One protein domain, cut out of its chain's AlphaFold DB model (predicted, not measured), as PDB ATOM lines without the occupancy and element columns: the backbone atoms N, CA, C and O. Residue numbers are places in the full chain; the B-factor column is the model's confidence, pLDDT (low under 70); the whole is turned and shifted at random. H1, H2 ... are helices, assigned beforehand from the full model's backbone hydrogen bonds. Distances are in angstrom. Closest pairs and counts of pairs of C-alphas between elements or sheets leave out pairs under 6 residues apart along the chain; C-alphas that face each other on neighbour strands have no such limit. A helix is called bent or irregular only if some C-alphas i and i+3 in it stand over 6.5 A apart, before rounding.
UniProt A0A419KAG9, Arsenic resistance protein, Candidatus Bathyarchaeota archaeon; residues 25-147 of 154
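This is residues 25 to 147 of the 154 residues of the protein "Arsenic resistance protein" of Candidatus Bathyarchaeota archaeon (UniProt A0A419KAG9). One long helix, H5, forms the core of an elongated helical body: H2 runs beside it at a slant, and the short helices H3 and H4 pack on its two ends, H4 near its start and H3 near its end. The kinked helix H1 crosses H5 steeply near the end of the body where H4 lies, and its residues 25 to 35 stick out as a free arm. The printed part has 123 residues with five named helices, in the order H1, H2, H3, H4, H5, and no named strand; the class is all helix. It is only just loose, close to compact, with a radius of gyration of the C-alphas of 16.6 A, and it spans 47 by 42 by 24 A.

H1, residues 25 to 54, begins with C-alpha 25 at (16.290, 42.066, 7.824) and is 43.7 A long. It is irregular, with C-alphas 47 and 50 7.6 A apart, and has a kink of 57 degrees near residue 48. H2, residues 56 to 83, is 39.6 A long, has a kink of 28 degrees near residue 63, and is neither bent nor irregular, but only just: C-alphas 62 and 65 are 6.2 A apart. H3 is residues 88 to 99, 16.4 A, and H4 residues 103 to 114, 15.7 A, beginning with C-alpha 103 at (13.909, 26.172, 26.182). H5, residues 119 to 147, is 43.2 A long and ends with C-alpha 147 at (-14.886, 18.870, 12.193). It has a kink of 27 degrees near residue 131 and is irregular, with C-alphas 144 and 147 7.1 A apart.

H5 is the hub, touching the four other helices. H2, H3 and H5 form an up and down bundle, each running against the one before it in the chain. H2 touches H5 at a steep tilt of 38 degrees, the same way; the closest C-alphas, of Leu 62 and Ala 123, are 6.1 A apart. H2 and H3 form a helical hairpin, closest at the C-alphas of Ser 81 and Ser 91, 5.1 A. H3 touches residues 135 to 146 of H5 alone, at a shallow tilt of 8 degrees, opposite ways, closest at Ile 92 and Gly 142, C-alphas 6.2 A apart. H4 and H5 form a second helical hairpin, with the C-alphas of Ala 110 and Ala 121 closest at 5.2 A. H1 touches H5 with residues 41 to 48 alone, at a steep tilt of 59 degrees; the closest C-alphas, of Gln 48 and Leu 122, are 6.6 A apart. H1 and H3 are apart, as are H2 and H4. Each O i to N i+4 pair is within hydrogen-bond range in H3 and H4; in H1 23 of 26 are, in H2 22 of 24 and in H5 21 of 25.

The two C-alphas farthest apart, of Asn 54 and Asn 85, are 48.0 A apart. Without residues 25 to 35, which stand free, the body spans 47 by 27 by 20 A. The printed part has no cut, and its four links between helices are tight. The mean pLDDT of the printed part is 87.6; residues 25 to 28 are under 70.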
ATOM      1  N   PHE A  25      15.850  42.286   6.446       62.72
ATOM      2  CA  PHE A  25      16.290  42.066   7.824       62.72
ATOM      3  C   PHE A  25      15.437  41.027   8.572       62.72
ATOM      4  O   PHE A  25      15.995  40.180   9.263       62.72
ATOM      5  N   PHE A  26      14.115  41.004   8.373       63.22
ATOM      6  CA  PHE A  26      13.240  40.069   9.093       63.22
ATOM      7  C   PHE A  26      13.426  38.610   8.659       63.22
ATOM      8  O   PHE A  26      13.427  37.714   9.500       63.22
ATOM      9  N   SER A  27      13.654  38.360   7.365       63.09
ATOM     10  CA  SER A  27      13.922  37.001   6.871       63.09
ATOM     11  C   SER A  27      15.271  36.445   7.347       63.09
ATOM     12  O   SER A  27      15.414  35.237   7.536       63.09
ATOM     13  N   LEU A  28      16.259  37.320   7.573       67.31
ATOM     14  CA  LEU A  28      17.565  36.919   8.100       67.31
ATOM     15  C   LEU A  28      17.483  36.556   9.589       67.31
ATOM     16  O   LEU A  28      18.074  35.558   9.999       67.31
ATOM     17  N   GLN A  29      16.694  37.306  10.369       74.62
ATOM     18  CA  GLN A  29      16.489  37.063  11.800       74.62
ATOM     19  C   GLN A  29      15.928  35.654  12.065       74.62
ATOM     20  O   GLN A  29      16.542  34.875  12.790       74.62
ATOM     21  N   GLN A  30      14.834  35.282  11.388       76.88
ATOM     22  CA  GLN A  30      14.173  33.977  11.565       76.88
ATOM     23  C   GLN A  30      15.104  32.799  11.252       76.88
ATOM     24  O   GLN A  30      15.092  31.776  11.931       76.88
ATOM     25  N   THR A  31      15.946  32.953  10.228       80.44
ATOM     26  CA  THR A  31      16.900  31.908   9.835       80.44
ATOM     27  C   THR A  31      18.013  31.764  10.875       80.44
ATOM     28  O   THR A  31      18.425  30.648  11.189       80.44
ATOM     29  N   SER A  32      18.481  32.878  11.447       85.94
ATOM     30  CA  SER A  32      19.544  32.866  12.457       85.94
ATOM     31  C   SER A  32      19.123  32.206  13.773       85.94
ATOM     32  O   SER A  32      19.914  31.459  14.345       85.94
ATOM     33  N   GLU A  33      17.873  32.394  14.207       85.19
ATOM     34  CA  GLU A  33      17.335  31.793  15.438       85.19
ATOM     35  C   GLU A  33      17.259  30.269  15.342       85.19
ATOM     36  O   GLU A  33      17.723  29.561  16.234       85.19
ATOM     37  N   ILE A  34      16.753  29.748  14.220       86.06
ATOM     38  CA  ILE A  34      16.680  28.301  13.985       86.06
ATOM     39  C   ILE A  34      18.085  27.689  14.005       86.06
ATOM     40  O   ILE A  34      18.290  26.631  14.597       86.06
ATOM     41  N   ILE A  35      19.066  28.361  13.391       90.50
ATOM     42  CA  ILE A  35      20.461  27.906  13.382       90.50
ATOM     43  C   ILE A  35      21.050  27.925  14.801       90.50
ATOM     44  O   ILE A  35      21.666  26.942  15.209       90.50
ATOM     45  N   ALA A  36      20.845  28.999  15.568       87.50
ATOM     46  CA  ALA A  36      21.352  29.129  16.936       87.50
ATOM     47  C   ALA A  36      20.754  28.074  17.883       87.50
ATOM     48  O   ALA A  36      21.494  27.409  18.619       87.50
ATOM     49  N   LEU A  37      19.438  27.853  17.813       86.19
ATOM     50  CA  LEU A  37      18.754  26.807  18.573       86.19
ATOM     51  C   LEU A  37      19.243  25.413  18.186       86.19
ATOM     52  O   LEU A  37      19.497  24.587  19.063       86.19
ATOM     53  N   LEU A  38      19.418  25.148  16.889       88.75
ATOM     54  CA  LEU A  38      19.891  23.851  16.412       88.75
ATOM     55  C   LEU A  38      21.328  23.569  16.870       88.75
ATOM     56  O   LEU A  38      21.614  22.466  17.332       88.75
ATOM     57  N   ILE A  39      22.218  24.562  16.797       90.56
ATOM     58  CA  ILE A  39      23.589  24.452  17.317       90.56
ATOM     59  C   ILE A  39      23.561  24.175  18.821       90.56
ATOM     60  O   ILE A  39      24.216  23.240  19.279       90.56
ATOM     61  N   THR A  40      22.779  24.940  19.584       87.94
ATOM     62  CA  THR A  40      22.645  24.768  21.039       87.94
ATOM     63  C   THR A  40      22.153  23.364  21.387       87.94
ATOM     64  O   THR A  40      22.730  22.700  22.250       87.94
ATOM     65  N   LEU A  41      21.148  22.868  20.661       86.62
ATOM     66  CA  LEU A  41      20.628  21.514  20.819       86.62
ATOM     67  C   LEU A  41      21.716  20.464  20.556       86.62
ATOM     68  O   LEU A  41      21.919  19.583  21.388       86.62
ATOM     69  N   ILE A  42      22.452  20.577  19.446       89.19
ATOM     70  CA  ILE A  42      23.537  19.647  19.093       89.19
ATOM     71  C   ILE A  42      24.634  19.653  20.162       89.19
ATOM     72  O   ILE A  42      25.080  18.585  20.584       89.19
ATOM     73  N   VAL A  43      25.065  20.831  20.618       88.38
ATOM     74  CA  VAL A  43      26.120  20.968  21.633       88.38
ATOM     75  C   VAL A  43      25.702  20.293  22.934       88.38
ATOM     76  O   VAL A  43      26.453  19.488  23.480       88.38
ATOM     77  N   LEU A  44      24.489  20.554  23.414       83.44
ATOM     78  CA  LEU A  44      24.016  19.997  24.680       83.44
ATOM     79  C   LEU A  44      23.784  18.491  24.609       83.44
ATOM     80  O   LEU A  44      24.184  17.770  25.523       83.44
ATOM     81  N   PHE A  45      23.223  17.998  23.503       84.25
ATOM     82  CA  PHE A  45      23.107  16.560  23.265       84.25
ATOM     83  C   PHE A  45      24.467  15.884  23.135       84.25
ATOM     84  O   PHE A  45      24.629  14.764  23.603       84.25
ATOM     85  N   SER A  46      25.460  16.548  22.549       87.38
ATOM     86  CA  SER A  46      26.824  16.020  22.481       87.38
ATOM     87  C   SER A  46      27.457  15.919  23.875       87.38
ATOM     88  O   SER A  46      28.043  14.894  24.223       87.38
ATOM     89  N   LEU A  47      27.266  16.940  24.716       84.44
ATOM     90  CA  LEU A  47      27.810  16.985  26.076       84.44
ATOM     91  C   LEU A  47      27.131  15.987  27.028       84.44
ATOM     92  O   LEU A  47      27.804  15.365  27.849       84.44
ATOM     93  N   GLN A  48      25.814  15.805  26.924       83.12
ATOM     94  CA  GLN A  48      25.026  14.985  27.857       83.12
ATOM     95  C   GLN A  48      24.563  13.642  27.263       83.12
ATOM     96  O   GLN A  48      24.023  12.794  27.976       83.12
ATOM     97  N   GLY A  49      24.827  13.388  25.980       80.50
ATOM     98  CA  GLY A  49      24.342  12.222  25.236       80.50
ATOM     99  C   GLY A  49      24.793  10.883  25.809       80.50
ATOM    100  O   GLY A  49      24.019   9.930  25.830       80.50
ATOM    101  N   LYS A  50      26.006  10.806  26.370       81.38
ATOM    102  CA  LYS A  50      26.494   9.578  27.017       81.38
ATOM    103  C   LYS A  50      25.657   9.200  28.245       81.38
ATOM    104  O   LYS A  50      25.414   8.021  28.478       81.38
ATOM    105  N   VAL A  51      25.189  10.187  29.013       81.56
ATOM    106  CA  VAL A  51      24.323   9.959  30.183       81.56
ATOM    107  C   VAL A  51      22.921   9.542  29.738       81.56
ATOM    108  O   VAL A  51      22.359   8.611  30.313       81.56
ATOM    109  N   ILE A  52      22.403  10.178  28.681       82.00
ATOM    110  CA  ILE A  52      21.108   9.855  28.064       82.00
ATOM    111  C   ILE A  52      21.088   8.401  27.564       82.00
ATOM    112  O   ILE A  52      20.129   7.680  27.826       82.00
ATOM    113  N   LEU A  53      22.156   7.949  26.898       82.56
ATOM    114  CA  LEU A  53      22.259   6.585  26.362       82.56
ATOM    115  C   LEU A  53      22.502   5.525  27.447       82.56
ATOM    116  O   LEU A  53      21.965   4.426  27.352       82.56
ATOM    117  N   ASN A  54      23.286   5.843  28.481       87.88
ATOM    118  CA  ASN A  54      23.623   4.878  29.531       87.88
ATOM    119  C   ASN A  54      22.495   4.667  30.555       87.88
ATOM    120  O   ASN A  54      22.455   3.616  31.188       87.88
ATOM    121  N   ASN A  55      21.597   5.642  30.740       87.19
ATOM    122  CA  ASN A  55      20.541   5.590  31.757       87.19
ATOM    123  C   ASN A  55      19.156   5.935  31.178       87.19
ATOM    124  O   ASN A  55      18.577   6.967  31.530       87.19
ATOM    125  N   PRO A  56      18.563   5.065  30.340       86.56
ATOM    126  CA  PRO A  56      17.261   5.328  29.720       86.56
ATOM    127  C   PRO A  56      16.122   5.477  30.745       86.56
ATOM    128  O   PRO A  56      15.184   6.239  30.525       86.56
ATOM    129  N   LEU A  57      16.223   4.804  31.897       91.00
ATOM    130  CA  LEU A  57      15.267   4.945  33.002       91.00
ATOM    131  C   LEU A  57      15.241   6.365  33.582       91.00
ATOM    132  O   LEU A  57      14.170   6.880  33.887       91.00
ATOM    133  N   LEU A  58      16.404   7.012  33.698       87.94
ATOM    134  CA  LEU A  58      16.499   8.388  34.188       87.94
ATOM    135  C   LEU A  58      15.823   9.345  33.206       87.94
ATOM    136  O   LEU A  58      15.052  10.211  33.615       87.94
ATOM    137  N   VAL A  59      16.058   9.148  31.906       88.56
ATOM    138  CA  VAL A  59      15.410   9.928  30.845       88.56
ATOM    139  C   VAL A  59      13.894   9.768  30.922       88.56
ATOM    140  O   VAL A  59      13.194  10.772  30.926       88.56
ATOM    141  N   ALA A  60      13.383   8.542  31.068       90.12
ATOM    142  CA  ALA A  60      11.949   8.293  31.235       90.12
ATOM    143  C   ALA A  60      11.365   9.011  32.467       90.12
ATOM    144  O   ALA A  60      10.272   9.576  32.407       90.12
ATOM    145  N   TYR A  61      12.111   9.038  33.572       92.12
ATOM    146  CA  TYR A  61      11.696   9.724  34.794       92.12
ATOM    147  C   TYR A  61      11.641  11.251  34.631       92.12
ATOM    148  O   TYR A  61      10.812  11.902  35.258       92.12
ATOM    149  N   LEU A  62      12.490  11.826  33.772       90.62
ATOM    150  CA  LEU A  62      12.490  13.258  33.454       90.62
ATOM    151  C   LEU A  62      11.463  13.628  32.377       90.62
ATOM    152  O   LEU A  62      10.838  14.686  32.454       90.62
ATOM    153  N   THR A  63      11.245  12.764  31.383       91.00
ATOM    154  CA  THR A  63      10.260  13.007  30.321       91.00
ATOM    155  C   THR A  63       8.828  12.866  30.823       91.00
ATOM    156  O   THR A  63       7.956  13.572  30.321       91.00
ATOM    157  N   ALA A  64       8.563  12.008  31.812       93.44
ATOM    158  CA  ALA A  64       7.227  11.803  32.371       93.44
ATOM    159  C   ALA A  64       6.578  13.089  32.936       93.44
ATOM    160  O   ALA A  64       5.495  13.447  32.461       93.44
ATOM    161  N   PRO A  65       7.201  13.833  33.877       91.31
ATOM    162  CA  PRO A  65       6.624  15.069  34.408       91.31
ATOM    163  C   PRO A  65       6.509  16.156  33.337       91.31
ATOM    164  O   PRO A  65       5.496  16.850  33.284       91.31
ATOM    165  N   ASN A  66       7.496  16.260  32.440       90.50
ATOM    166  CA  ASN A  66       7.443  17.203  31.325       90.50
ATOM    167  C   ASN A  66       6.249  16.904  30.403       90.50
ATOM    168  O   ASN A  66       5.451  17.783  30.102       90.50
ATOM    169  N   THR A  67       6.062  15.641  30.016       92.00
ATOM    170  CA  THR A  67       4.943  15.224  29.156       92.00
ATOM    171  C   THR A  67       3.598  15.501  29.814       92.00
ATOM    172  O   THR A  67       2.693  16.031  29.169       92.00
ATOM    173  N   LEU A  68       3.468  15.186  31.105       94.38
ATOM    174  CA  LEU A  68       2.253  15.464  31.863       94.38
ATOM    175  C   LEU A  68       1.950  16.968  31.898       94.38
ATOM    176  O   LEU A  68       0.800  17.360  31.703       94.38
ATOM    177  N   HIS A  69       2.972  17.802  32.094       92.50
ATOM    178  CA  HIS A  69       2.839  19.255  32.056       92.50
ATOM    179  C   HIS A  69       2.296  19.740  30.703       92.50
ATOM    180  O   HIS A  69       1.263  20.411  30.680       92.50
ATOM    181  N   TYR A  70       2.900  19.330  29.581       92.00
ATOM    182  CA  TYR A  70       2.423  19.710  28.241       92.00
ATOM    183  C   TYR A  70       0.983  19.281  27.994       92.00
ATOM    184  O   TYR A  70       0.163  20.095  27.577       92.00
ATOM    185  N   VAL A  71       0.650  18.019  28.273       93.50
ATOM    186  CA  VAL A  71      -0.714  17.508  28.071       93.50
ATOM    187  C   VAL A  71      -1.718  18.303  28.904       93.50
ATOM    188  O   VAL A  71      -2.793  18.633  28.411       93.50
ATOM    189  N   THR A  72      -1.352  18.670  30.133       95.06
ATOM    190  CA  THR A  72      -2.199  19.479  31.019       95.06
ATOM    191  C   THR A  72      -2.432  20.877  30.448       95.06
ATOM    192  O   THR A  72      -3.579  21.305  30.334       95.06
ATOM    193  N   VAL A  73      -1.373  21.582  30.040       94.25
ATOM    194  CA  VAL A  73      -1.484  22.941  29.480       94.25
ATOM    195  C   VAL A  73      -2.253  22.937  28.159       94.25
ATOM    196  O   VAL A  73      -3.117  23.793  27.948       94.25
ATOM    197  N   ILE A  74      -2.003  21.952  27.294       93.94
ATOM    198  CA  ILE A  74      -2.731  21.766  26.034       93.94
ATOM    199  C   ILE A  74      -4.215  21.530  26.314       93.94
ATOM    200  O   ILE A  74      -5.053  22.202  25.717       93.94
ATOM    201  N   ALA A  75      -4.549  20.622  27.235       93.25
ATOM    202  CA  ALA A  75      -5.933  20.329  27.590       93.25
ATOM    203  C   ALA A  75      -6.648  21.577  28.123       93.25
ATOM    204  O   ALA A  75      -7.719  21.919  27.630       93.25
ATOM    205  N   ILE A  76      -6.032  22.306  29.059       94.81
ATOM    206  CA  ILE A  76      -6.609  23.529  29.632       94.81
ATOM    207  C   ILE A  76      -6.826  24.585  28.545       94.81
ATOM    208  O   ILE A  76      -7.935  25.096  28.392       94.81
ATOM    209  N   THR A  77      -5.794  24.901  27.763       93.12
ATOM    210  CA  THR A  77      -5.855  25.990  26.775       93.12
ATOM    211  C   THR A  77      -6.829  25.667  25.643       93.12
ATOM    212  O   THR A  77      -7.589  26.538  25.206       93.12
ATOM    213  N   TYR A  78      -6.876  24.403  25.212       90.94
ATOM    214  CA  TYR A  78      -7.829  23.927  24.216       90.94
ATOM    215  C   TYR A  78      -9.266  23.964  24.744       90.94
ATOM    216  O   TYR A  78     -10.145  24.506  24.076       90.94
ATOM    217  N   SER A  79      -9.511  23.464  25.960       89.88
ATOM    218  CA  SER A  79     -10.838  23.489  26.586       89.88
ATOM    219  C   SER A  79     -11.347  24.911  26.799       89.88
ATOM    220  O   SER A  79     -12.498  25.193  26.476       89.88
ATOM    221  N   VAL A  80     -10.505  25.830  27.279       90.94
ATOM    222  CA  VAL A  80     -10.865  27.248  27.448       90.94
ATOM    223  C   VAL A  80     -11.195  27.895  26.102       90.94
ATOM    224  O   VAL A  80     -12.176  28.634  25.990       90.94
ATOM    225  N   SER A  81     -10.413  27.598  25.064       87.94
ATOM    226  CA  SER A  81     -10.648  28.130  23.718       87.94
ATOM    227  C   SER A  81     -11.944  27.592  23.103       87.94
ATOM    228  O   SER A  81     -12.681  28.353  22.471       87.94
ATOM    229  N   TRP A  82     -12.253  26.314  23.343       82.94
ATOM    230  CA  TRP A  82     -13.501  25.675  22.927       82.94
ATOM    231  C   TRP A  82     -14.719  26.248  23.668       82.94
ATOM    232  O   TRP A  82     -15.690  26.644  23.026       82.94
ATOM    233  N   LEU A  83     -14.640  26.404  24.995       85.25
ATOM    234  CA  LEU A  83     -15.680  27.044  25.822       85.25
ATOM    235  C   LEU A  83     -15.939  28.500  25.417       85.25
ATOM    236  O   LEU A  83     -17.066  28.980  25.490       85.25
ATOM    237  N   SER A  84     -14.902  29.200  24.954       83.38
ATOM    238  CA  SER A  84     -14.997  30.584  24.478       83.38
ATOM    239  C   SER A  84     -15.621  30.717  23.080       83.38
ATOM    240  O   SER A  84     -15.694  31.828  22.558       83.38
ATOM    241  N   ASN A  85     -16.047  29.609  22.460       77.88
ATOM    242  CA  ASN A  85     -16.715  29.557  21.157       77.88
ATOM    243  C   ASN A  85     -15.933  30.274  20.030       77.88
ATOM    244  O   ASN A  85     -16.524  30.897  19.145       77.88
ATOM    245  N   ARG A  86     -14.592  30.227  20.093       75.69
ATOM    246  CA  ARG A  86     -13.699  30.830  19.090       75.69
ATOM    247  C   ARG A  86     -13.585  29.947  17.848       75.69
ATOM    248  O   ARG A  86     -13.742  28.729  17.920       75.69
ATOM    249  N   ASP A  87     -13.237  30.564  16.720       84.25
ATOM    250  CA  ASP A  87     -12.944  29.833  15.489       84.25
ATOM    251  C   ASP A  87     -11.830  28.803  15.695       84.25
ATOM    252  O   ASP A  87     -10.865  29.036  16.428       84.25
ATOM    253  N   TYR A  88     -11.929  27.684  14.971       85.50
ATOM    254  CA  TYR A  88     -10.932  26.610  14.980       85.50
ATOM    255  C   TYR A  88      -9.499  27.138  14.806       85.50
ATOM    256  O   TYR A  88      -8.604  26.767  15.563       85.50
ATOM    257  N   SER A  89      -9.291  28.033  13.833       86.44
ATOM    258  CA  SER A  89      -7.970  28.598  13.545       86.44
ATOM    259  C   SER A  89      -7.404  29.337  14.756       86.44
ATOM    260  O   SER A  89      -6.246  29.141  15.110       86.44
ATOM    261  N   THR A  90      -8.229  30.132  15.436       88.62
ATOM    262  CA  THR A  90      -7.817  30.857  16.639       88.62
ATOM    263  C   THR A  90      -7.591  29.900  17.803       88.62
ATOM    264  O   THR A  90      -6.574  30.013  18.473       88.62
ATOM    265  N   SER A  91      -8.475  28.923  18.014       89.75
ATOM    266  CA  SER A  91      -8.360  27.953  19.109       89.75
ATOM    267  C   SER A  91      -7.067  27.139  19.030       89.75
ATOM    268  O   SER A  91      -6.376  26.981  20.036       89.75
ATOM    269  N   ILE A  92      -6.710  26.637  17.844       91.50
ATOM    270  CA  ILE A  92      -5.478  25.860  17.662       91.50
ATOM    271  C   ILE A  92      -4.245  26.742  17.814       91.50
ATOM    272  O   ILE A  92      -3.332  26.349  18.531       91.50
ATOM    273  N   VAL A  93      -4.223  27.939  17.218       92.62
ATOM    274  CA  VAL A  93      -3.084  28.865  17.350       92.62
ATOM    275  C   VAL A  93      -2.896  29.307  18.802       92.62
ATOM    276  O   VAL A  93      -1.774  29.308  19.298       92.62
ATOM    277  N   THR A  94      -3.981  29.622  19.516       92.56
ATOM    278  CA  THR A  94      -3.929  29.969  20.945       92.56
ATOM    279  C   THR A  94      -3.423  28.800  21.787       92.56
ATOM    280  O   THR A  94      -2.591  29.012  22.663       92.56
ATOM    281  N   THR A  95      -3.860  27.571  21.500       93.69
ATOM    282  CA  THR A  95      -3.364  26.375  22.204       93.69
ATOM    283  C   THR A  95      -1.880  26.136  21.921       93.69
ATOM    284  O   THR A  95      -1.125  25.865  22.847       93.69
ATOM    285  N   LEU A  96      -1.452  26.295  20.665       93.00
ATOM    286  CA  LEU A  96      -0.061  26.141  20.244       93.00
ATOM    287  C   LEU A  96       0.840  27.118  21.009       93.00
ATOM    288  O   LEU A  96       1.711  26.685  21.751       93.00
ATOM    289  N   ILE A  97       0.548  28.419  20.918       92.19
ATOM    290  CA  ILE A  97       1.329  29.480  21.568       92.19
ATOM    291  C   ILE A  97       1.297  29.337  23.093       92.19
ATOM    292  O   ILE A  97       2.322  29.497  23.742       92.19
ATOM    293  N   GLY A  98       0.132  29.019  23.668       90.69
ATOM    294  CA  GLY A  98      -0.022  28.869  25.116       90.69
ATOM    295  C   GLY A  98       0.709  27.658  25.698       90.69
ATOM    296  O   GLY A  98       1.019  27.658  26.884       90.69
ATOM    297  N   SER A  99       0.990  26.642  24.880       91.44
ATOM    298  CA  SER A  99       1.726  25.443  25.300       91.44
ATOM    299  C   SER A  99       3.230  25.488  25.009       91.44
ATOM    300  O   SER A  99       3.966  24.700  25.595       91.44
ATOM    301  N   SER A 100       3.699  26.390  24.139       89.62
ATOM    302  CA  SER A 100       5.123  26.547  23.810       89.62
ATOM    303  C   SER A 100       5.948  27.010  25.008       89.62
ATOM    304  O   SER A 100       5.585  27.976  25.680       89.62
ATOM    305  N   SER A 101       7.112  26.396  25.220       88.69
ATOM    306  CA  SER A 101       8.070  26.833  26.238       88.69
ATOM    307  C   SER A 101       9.373  27.339  25.618       88.69
ATOM    308  O   SER A 101       9.850  26.848  24.599       88.69
ATOM    309  N   HIS A 102       9.996  28.328  26.260       89.69
ATOM    310  CA  HIS A 102      11.262  28.905  25.799       89.69
ATOM    311  C   HIS A 102      12.455  28.124  26.359       89.69
ATOM    312  O   HIS A 102      13.052  28.498  27.372       89.69
ATOM    313  N   PHE A 103      12.821  27.027  25.699       88.06
ATOM    314  CA  PHE A 103      13.909  26.172  26.182       88.06
ATOM    315  C   PHE A 103      15.276  26.824  26.203       88.06
ATOM    316  O   PHE A 103      16.078  26.495  27.067       88.06
ATOM    317  N   GLU A 104      15.547  27.731  25.273       86.94
ATOM    318  CA  GLU A 104      16.842  28.402  25.181       86.94
ATOM    319  C   GLU A 104      17.187  29.126  26.487       86.94
ATOM    320  O   GLU A 104      18.256  28.925  27.065       86.94
ATOM    321  N   VAL A 105      16.216  29.874  27.019       90.12
ATOM    322  CA  VAL A 105      16.342  30.564  28.305       90.12
ATOM    323  C   VAL A 105      16.463  29.556  29.452       90.12
ATOM    324  O   VAL A 105      17.307  29.724  30.331       90.12
ATOM    325  N   ALA A 106      15.675  28.475  29.437       89.94
ATOM    326  CA  ALA A 106      15.718  27.443  30.478       89.94
ATOM    327  C   ALA A 106      17.086  26.740  30.554       89.94
ATOM    328  O   ALA A 106      17.636  26.533  31.636       89.94
ATOM    329  N   ILE A 107      17.657  26.409  29.399       89.38
ATOM    330  CA  ILE A 107      18.987  25.823  29.252       89.38
ATOM    331  C   ILE A 107      20.056  26.792  29.766       89.38
ATOM    332  O   ILE A 107      20.906  26.387  30.563       89.38
ATOM    333  N   ALA A 108      20.013  28.062  29.353       91.12
ATOM    334  CA  ALA A 108      20.987  29.067  29.774       91.12
ATOM    335  C   ALA A 108      21.007  29.226  31.303       91.12
ATOM    336  O   ALA A 108      22.070  29.203  31.923       91.12
ATOM    337  N   VAL A 109      19.832  29.303  31.929       93.12
ATOM    338  CA  VAL A 109      19.704  29.420  33.388       93.12
ATOM    339  C   VAL A 109      20.190  28.152  34.092       93.12
ATOM    340  O   VAL A 109      20.972  28.242  35.039       93.12
ATOM    341  N   ALA A 110      19.786  26.966  33.633       92.12
ATOM    342  CA  ALA A 110      20.169  25.711  34.278       92.12
ATOM    343  C   ALA A 110      21.680  25.451  34.208       92.12
ATOM    344  O   ALA A 110      22.285  25.057  35.204       92.12
ATOM    345  N   THR A 111      22.295  25.712  33.055       89.12
ATOM    346  CA  THR A 111      23.742  25.545  32.864       89.12
ATOM    347  C   THR A 111      24.550  26.580  33.643       89.12
ATOM    348  O   THR A 111      25.609  26.240  34.166       89.12
ATOM    349  N   THR A 112      24.027  27.798  33.799       92.69
ATOM    350  CA  THR A 112      24.667  28.868  34.581       92.69
ATOM    351  C   THR A 112      24.587  28.614  36.087       92.69
ATOM    352  O   THR A 112      25.572  28.815  36.791       92.69
ATOM    353  N   LEU A 113      23.436  28.166  36.599       95.38
ATOM    354  CA  LEU A 113      23.220  27.975  38.040       95.38
ATOM    355  C   LEU A 113      23.717  26.619  38.560       95.38
ATOM    356  O   LEU A 113      24.246  26.548  39.666       95.38
ATOM    357  N   TYR A 114      23.538  25.545  37.788       90.00
ATOM    358  CA  TYR A 114      23.821  24.174  38.229       90.00
ATOM    359  C   TYR A 114      25.005  23.526  37.502       90.00
ATOM    360  O   TYR A 114      25.411  22.419  37.859       90.00
ATOM    361  N   GLY A 115      25.573  24.196  36.497       87.06
ATOM    362  CA  GLY A 115      26.645  23.653  35.668       87.06
ATOM    363  C   GLY A 115      26.164  22.620  34.641       87.06
ATOM    364  O   GLY A 115      25.044  22.112  34.687       87.06
ATOM    365  N   LEU A 116      27.043  22.281  33.695       82.94
ATOM    366  CA  LEU A 116      26.719  21.428  32.540       82.94
ATOM    367  C   LEU A 116      26.494  19.944  32.885       82.94
ATOM    368  O   LEU A 116      25.746  19.266  32.186       82.94
ATOM    369  N   ASN A 117      27.127  19.448  33.955       81.62
ATOM    370  CA  ASN A 117      27.083  18.035  34.362       81.62
ATOM    371  C   ASN A 117      25.984  17.713  35.390       81.62
ATOM    372  O   ASN A 117      25.904  16.583  35.870       81.62
ATOM    373  N   SER A 118      25.152  18.686  35.762       85.19
ATOM    374  CA  SER A 118      24.064  18.459  36.713       85.19
ATOM    375  C   SER A 118      22.861  17.783  36.050       85.19
ATOM    376  O   SER A 118      22.532  18.054  34.894       85.19
ATOM    377  N   GLY A 119      22.133  16.969  36.821       84.25
ATOM    378  CA  GLY A 119      20.838  16.421  36.403       84.25
ATOM    379  C   GLY A 119      19.809  17.509  36.061       84.25
ATOM    380  O   GLY A 119      18.939  17.280  35.225       84.25
ATOM    381  N   ALA A 120      19.955  18.713  36.628       87.62
ATOM    382  CA  ALA A 120      19.128  19.870  36.285       87.62
ATOM    383  C   ALA A 120      19.358  20.348  34.841       87.62
ATOM    384  O   ALA A 120      18.399  20.653  34.138       87.62
ATOM    385  N   ALA A 121      20.612  20.365  34.373       87.38
ATOM    386  CA  ALA A 121      20.933  20.717  32.990       87.38
ATOM    387  C   ALA A 121      20.486  19.623  32.007       87.38
ATOM    388  O   ALA A 121      20.056  19.928  30.903       87.38
ATOM    389  N   LEU A 122      20.529  18.353  32.417       88.50
ATOM    390  CA  LEU A 122      20.022  17.245  31.605       88.50
ATOM    391  C   LEU A 122      18.495  17.291  31.447       88.50
ATOM    392  O   LEU A 122      17.972  17.033  30.363       88.50
ATOM    393  N   ALA A 123      17.770  17.690  32.494       89.12
ATOM    394  CA  ALA A 123      16.321  17.862  32.435       89.12
ATOM    395  C   ALA A 123      15.882  18.955  31.442       89.12
ATOM    396  O   ALA A 123      14.885  18.770  30.743       89.12
ATOM    397  N   THR A 124      16.625  20.062  31.324       89.94
ATOM    398  CA  THR A 124      16.268  21.156  30.401       89.94
ATOM    399  C   THR A 124      16.521  20.818  28.934       89.94
ATOM    400  O   THR A 124      15.795  21.301  28.071       89.94
ATOM    401  N   VAL A 125      17.484  19.943  28.639       88.06
ATOM    402  CA  VAL A 125      17.797  19.474  27.274       88.06
ATOM    403  C   VAL A 125      16.793  18.435  26.776       88.06
ATOM    404  O   VAL A 125      16.504  18.358  25.581       88.06
ATOM    405  N   ILE A 126      16.214  17.659  27.691       89.00
ATOM    406  CA  ILE A 126      15.132  16.719  27.378       89.00
ATOM    407  C   ILE A 126      13.847  17.457  26.965       89.00
ATOM    408  O   ILE A 126      13.083  16.939  26.151       89.00
ATOM    409  N   GLY A 127      13.622  18.664  27.493       88.31
ATOM    410  CA  GLY A 127      12.457  19.501  27.196       88.31
ATOM    411  C   GLY A 127      12.170  19.651  25.694       88.31
ATOM    412  O   GLY A 127      11.126  19.165  25.249       88.31
ATOM    413  N   PRO A 128      13.088  20.231  24.888       87.88
ATOM    414  CA  PRO A 128      12.925  20.365  23.437       87.88
ATOM    415  C   PRO A 128      12.683  19.041  22.720       87.88
ATOM    416  O   PRO A 128      11.900  18.983  21.771       87.88
ATOM    417  N   LEU A 129      13.337  17.970  23.182       87.56
ATOM    418  CA  LEU A 129      13.213  16.649  22.574       87.56
ATOM    419  C   LEU A 129      11.781  16.108  22.689       87.56
ATOM    420  O   LEU A 129      11.320  15.410  21.792       87.56
ATOM    421  N   MET A 130      11.078  16.456  23.770       90.69
ATOM    422  CA  MET A 130       9.684  16.075  23.994       90.69
ATOM    423  C   MET A 130       8.675  17.112  23.490       90.69
ATOM    424  O   MET A 130       7.606  16.720  23.025       90.69
ATOM    425  N   GLU A 131       8.974  18.412  23.537       89.44
ATOM    426  CA  GLU A 131       8.040  19.442  23.060       89.44
ATOM    427  C   GLU A 131       7.788  19.331  21.563       89.44
ATOM    428  O   GLU A 131       6.631  19.317  21.156       89.44
ATOM    429  N   VAL A 132       8.832  19.208  20.739       90.25
ATOM    430  CA  VAL A 132       8.668  19.157  19.279       90.25
ATOM    431  C   VAL A 132       7.695  18.047  18.837       90.25
ATOM    432  O   VAL A 132       6.745  18.351  18.106       90.25
ATOM    433  N   PRO A 133       7.832  16.777  19.275       90.31
ATOM    434  CA  PRO A 133       6.879  15.734  18.900       90.31
ATOM    435  C   PRO A 133       5.485  15.943  19.505       90.31
ATOM    436  O   PRO A 133       4.491  15.662  18.831       90.31
ATOM    437  N   LEU A 134       5.376  16.459  20.734       92.88
ATOM    438  CA  LEU A 134       4.080  16.761  21.354       92.88
ATOM    439  C   LEU A 134       3.340  17.871  20.604       92.88
ATOM    440  O   LEU A 134       2.140  17.758  20.357       92.88
ATOM    441  N   MET A 135       4.061  18.895  20.161       92.75
ATOM    442  CA  MET A 135       3.512  20.003  19.396       92.75
ATOM    443  C   MET A 135       3.036  19.547  18.013       92.75
ATOM    444  O   MET A 135       1.927  19.875  17.591       92.75
ATOM    445  N   LEU A 136       3.820  18.712  17.322       93.44
ATOM    446  CA  LEU A 136       3.394  18.091  16.062       93.44
ATOM    447  C   LEU A 136       2.165  17.188  16.256       93.44
ATOM    448  O   LEU A 136       1.261  17.176  15.413       93.44
ATOM    449  N   SER A 137       2.097  16.468  17.379       93.12
ATOM    450  CA  SER A 137       0.926  15.673  17.760       93.12
ATOM    451  C   SER A 137      -0.309  16.553  17.968       93.12
ATOM    452  O   SER A 137      -1.375  16.240  17.435       93.12
ATOM    453  N   LEU A 138      -0.167  17.700  18.642       92.62
ATOM    454  CA  LEU A 138      -1.238  18.682  18.809       92.62
ATOM    455  C   LEU A 138      -1.710  19.248  17.468       92.62
ATOM    456  O   LEU A 138      -2.911  19.335  17.239       92.62
ATOM    457  N   VAL A 139      -0.802  19.598  16.556       93.31
ATOM    458  CA  VAL A 139      -1.183  20.079  15.217       93.31
ATOM    459  C   VAL A 139      -1.992  19.012  14.480       93.31
ATOM    460  O   VAL A 139      -3.048  19.309  13.918       93.31
ATOM    461  N   LYS A 140      -1.556  17.749  14.532       92.25
ATOM    462  CA  LYS A 140      -2.291  16.620  13.948       92.25
ATOM    463  C   LYS A 140      -3.662  16.428  14.607       92.25
ATOM    464  O   LYS A 140      -4.651  16.215  13.905       92.25
ATOM    465  N   PHE A 141      -3.735  16.542  15.931       90.19
ATOM    466  CA  PHE A 141      -4.981  16.485  16.694       90.19
ATOM    467  C   PHE A 141      -5.926  17.638  16.335       90.19
ATOM    468  O   PHE A 141      -7.120  17.422  16.132       90.19
ATOM    469  N   GLY A 142      -5.401  18.850  16.161       88.56
ATOM    470  CA  GLY A 142      -6.138  19.996  15.645       88.56
ATOM    471  C   GLY A 142      -6.738  19.681  14.279       88.56
ATOM    472  O   GLY A 142      -7.953  19.740  14.102       88.56
ATOM    473  N   LEU A 143      -5.907  19.262  13.318       88.62
ATOM    474  CA  LEU A 143      -6.363  18.957  11.958       88.62
ATOM    475  C   LEU A 143      -7.489  17.912  11.942       88.62
ATOM    476  O   LEU A 143      -8.426  18.033  11.150       88.62
ATOM    477  N   TRP A 144      -7.429  16.929  12.842       86.12
ATOM    478  CA  TRP A 144      -8.481  15.931  13.024       86.12
ATOM    479  C   TRP A 144      -9.752  16.509  13.670       86.12
ATOM    480  O   TRP A 144     -10.863  16.236  13.207       86.12
ATOM    481  N   THR A 145      -9.605  17.360  14.687       84.69
ATOM    482  CA  THR A 145     -10.724  17.971  15.422       84.69
ATOM    483  C   THR A 145     -11.384  19.150  14.709       84.69
ATOM    484  O   THR A 145     -12.428  19.627  15.154       84.69
ATOM    485  N   ARG A 146     -10.873  19.559  13.541       80.75
ATOM    486  CA  ARG A 146     -11.457  20.599  12.675       80.75
ATOM    487  C   ARG A 146     -12.959  20.424  12.413       80.75
ATOM    488  O   ARG A 146     -13.652  21.412  12.192       80.75
ATOM    489  N   LYS A 147     -13.464  19.186  12.422       76.50
ATOM    490  CA  LYS A 147     -14.886  18.870  12.193       76.50
ATOM    491  C   LYS A 147     -15.805  19.218  13.371       76.50
ATOM    492  O   LYS A 147     -17.000  19.367  13.150       76.50
TER     493      LYS A 147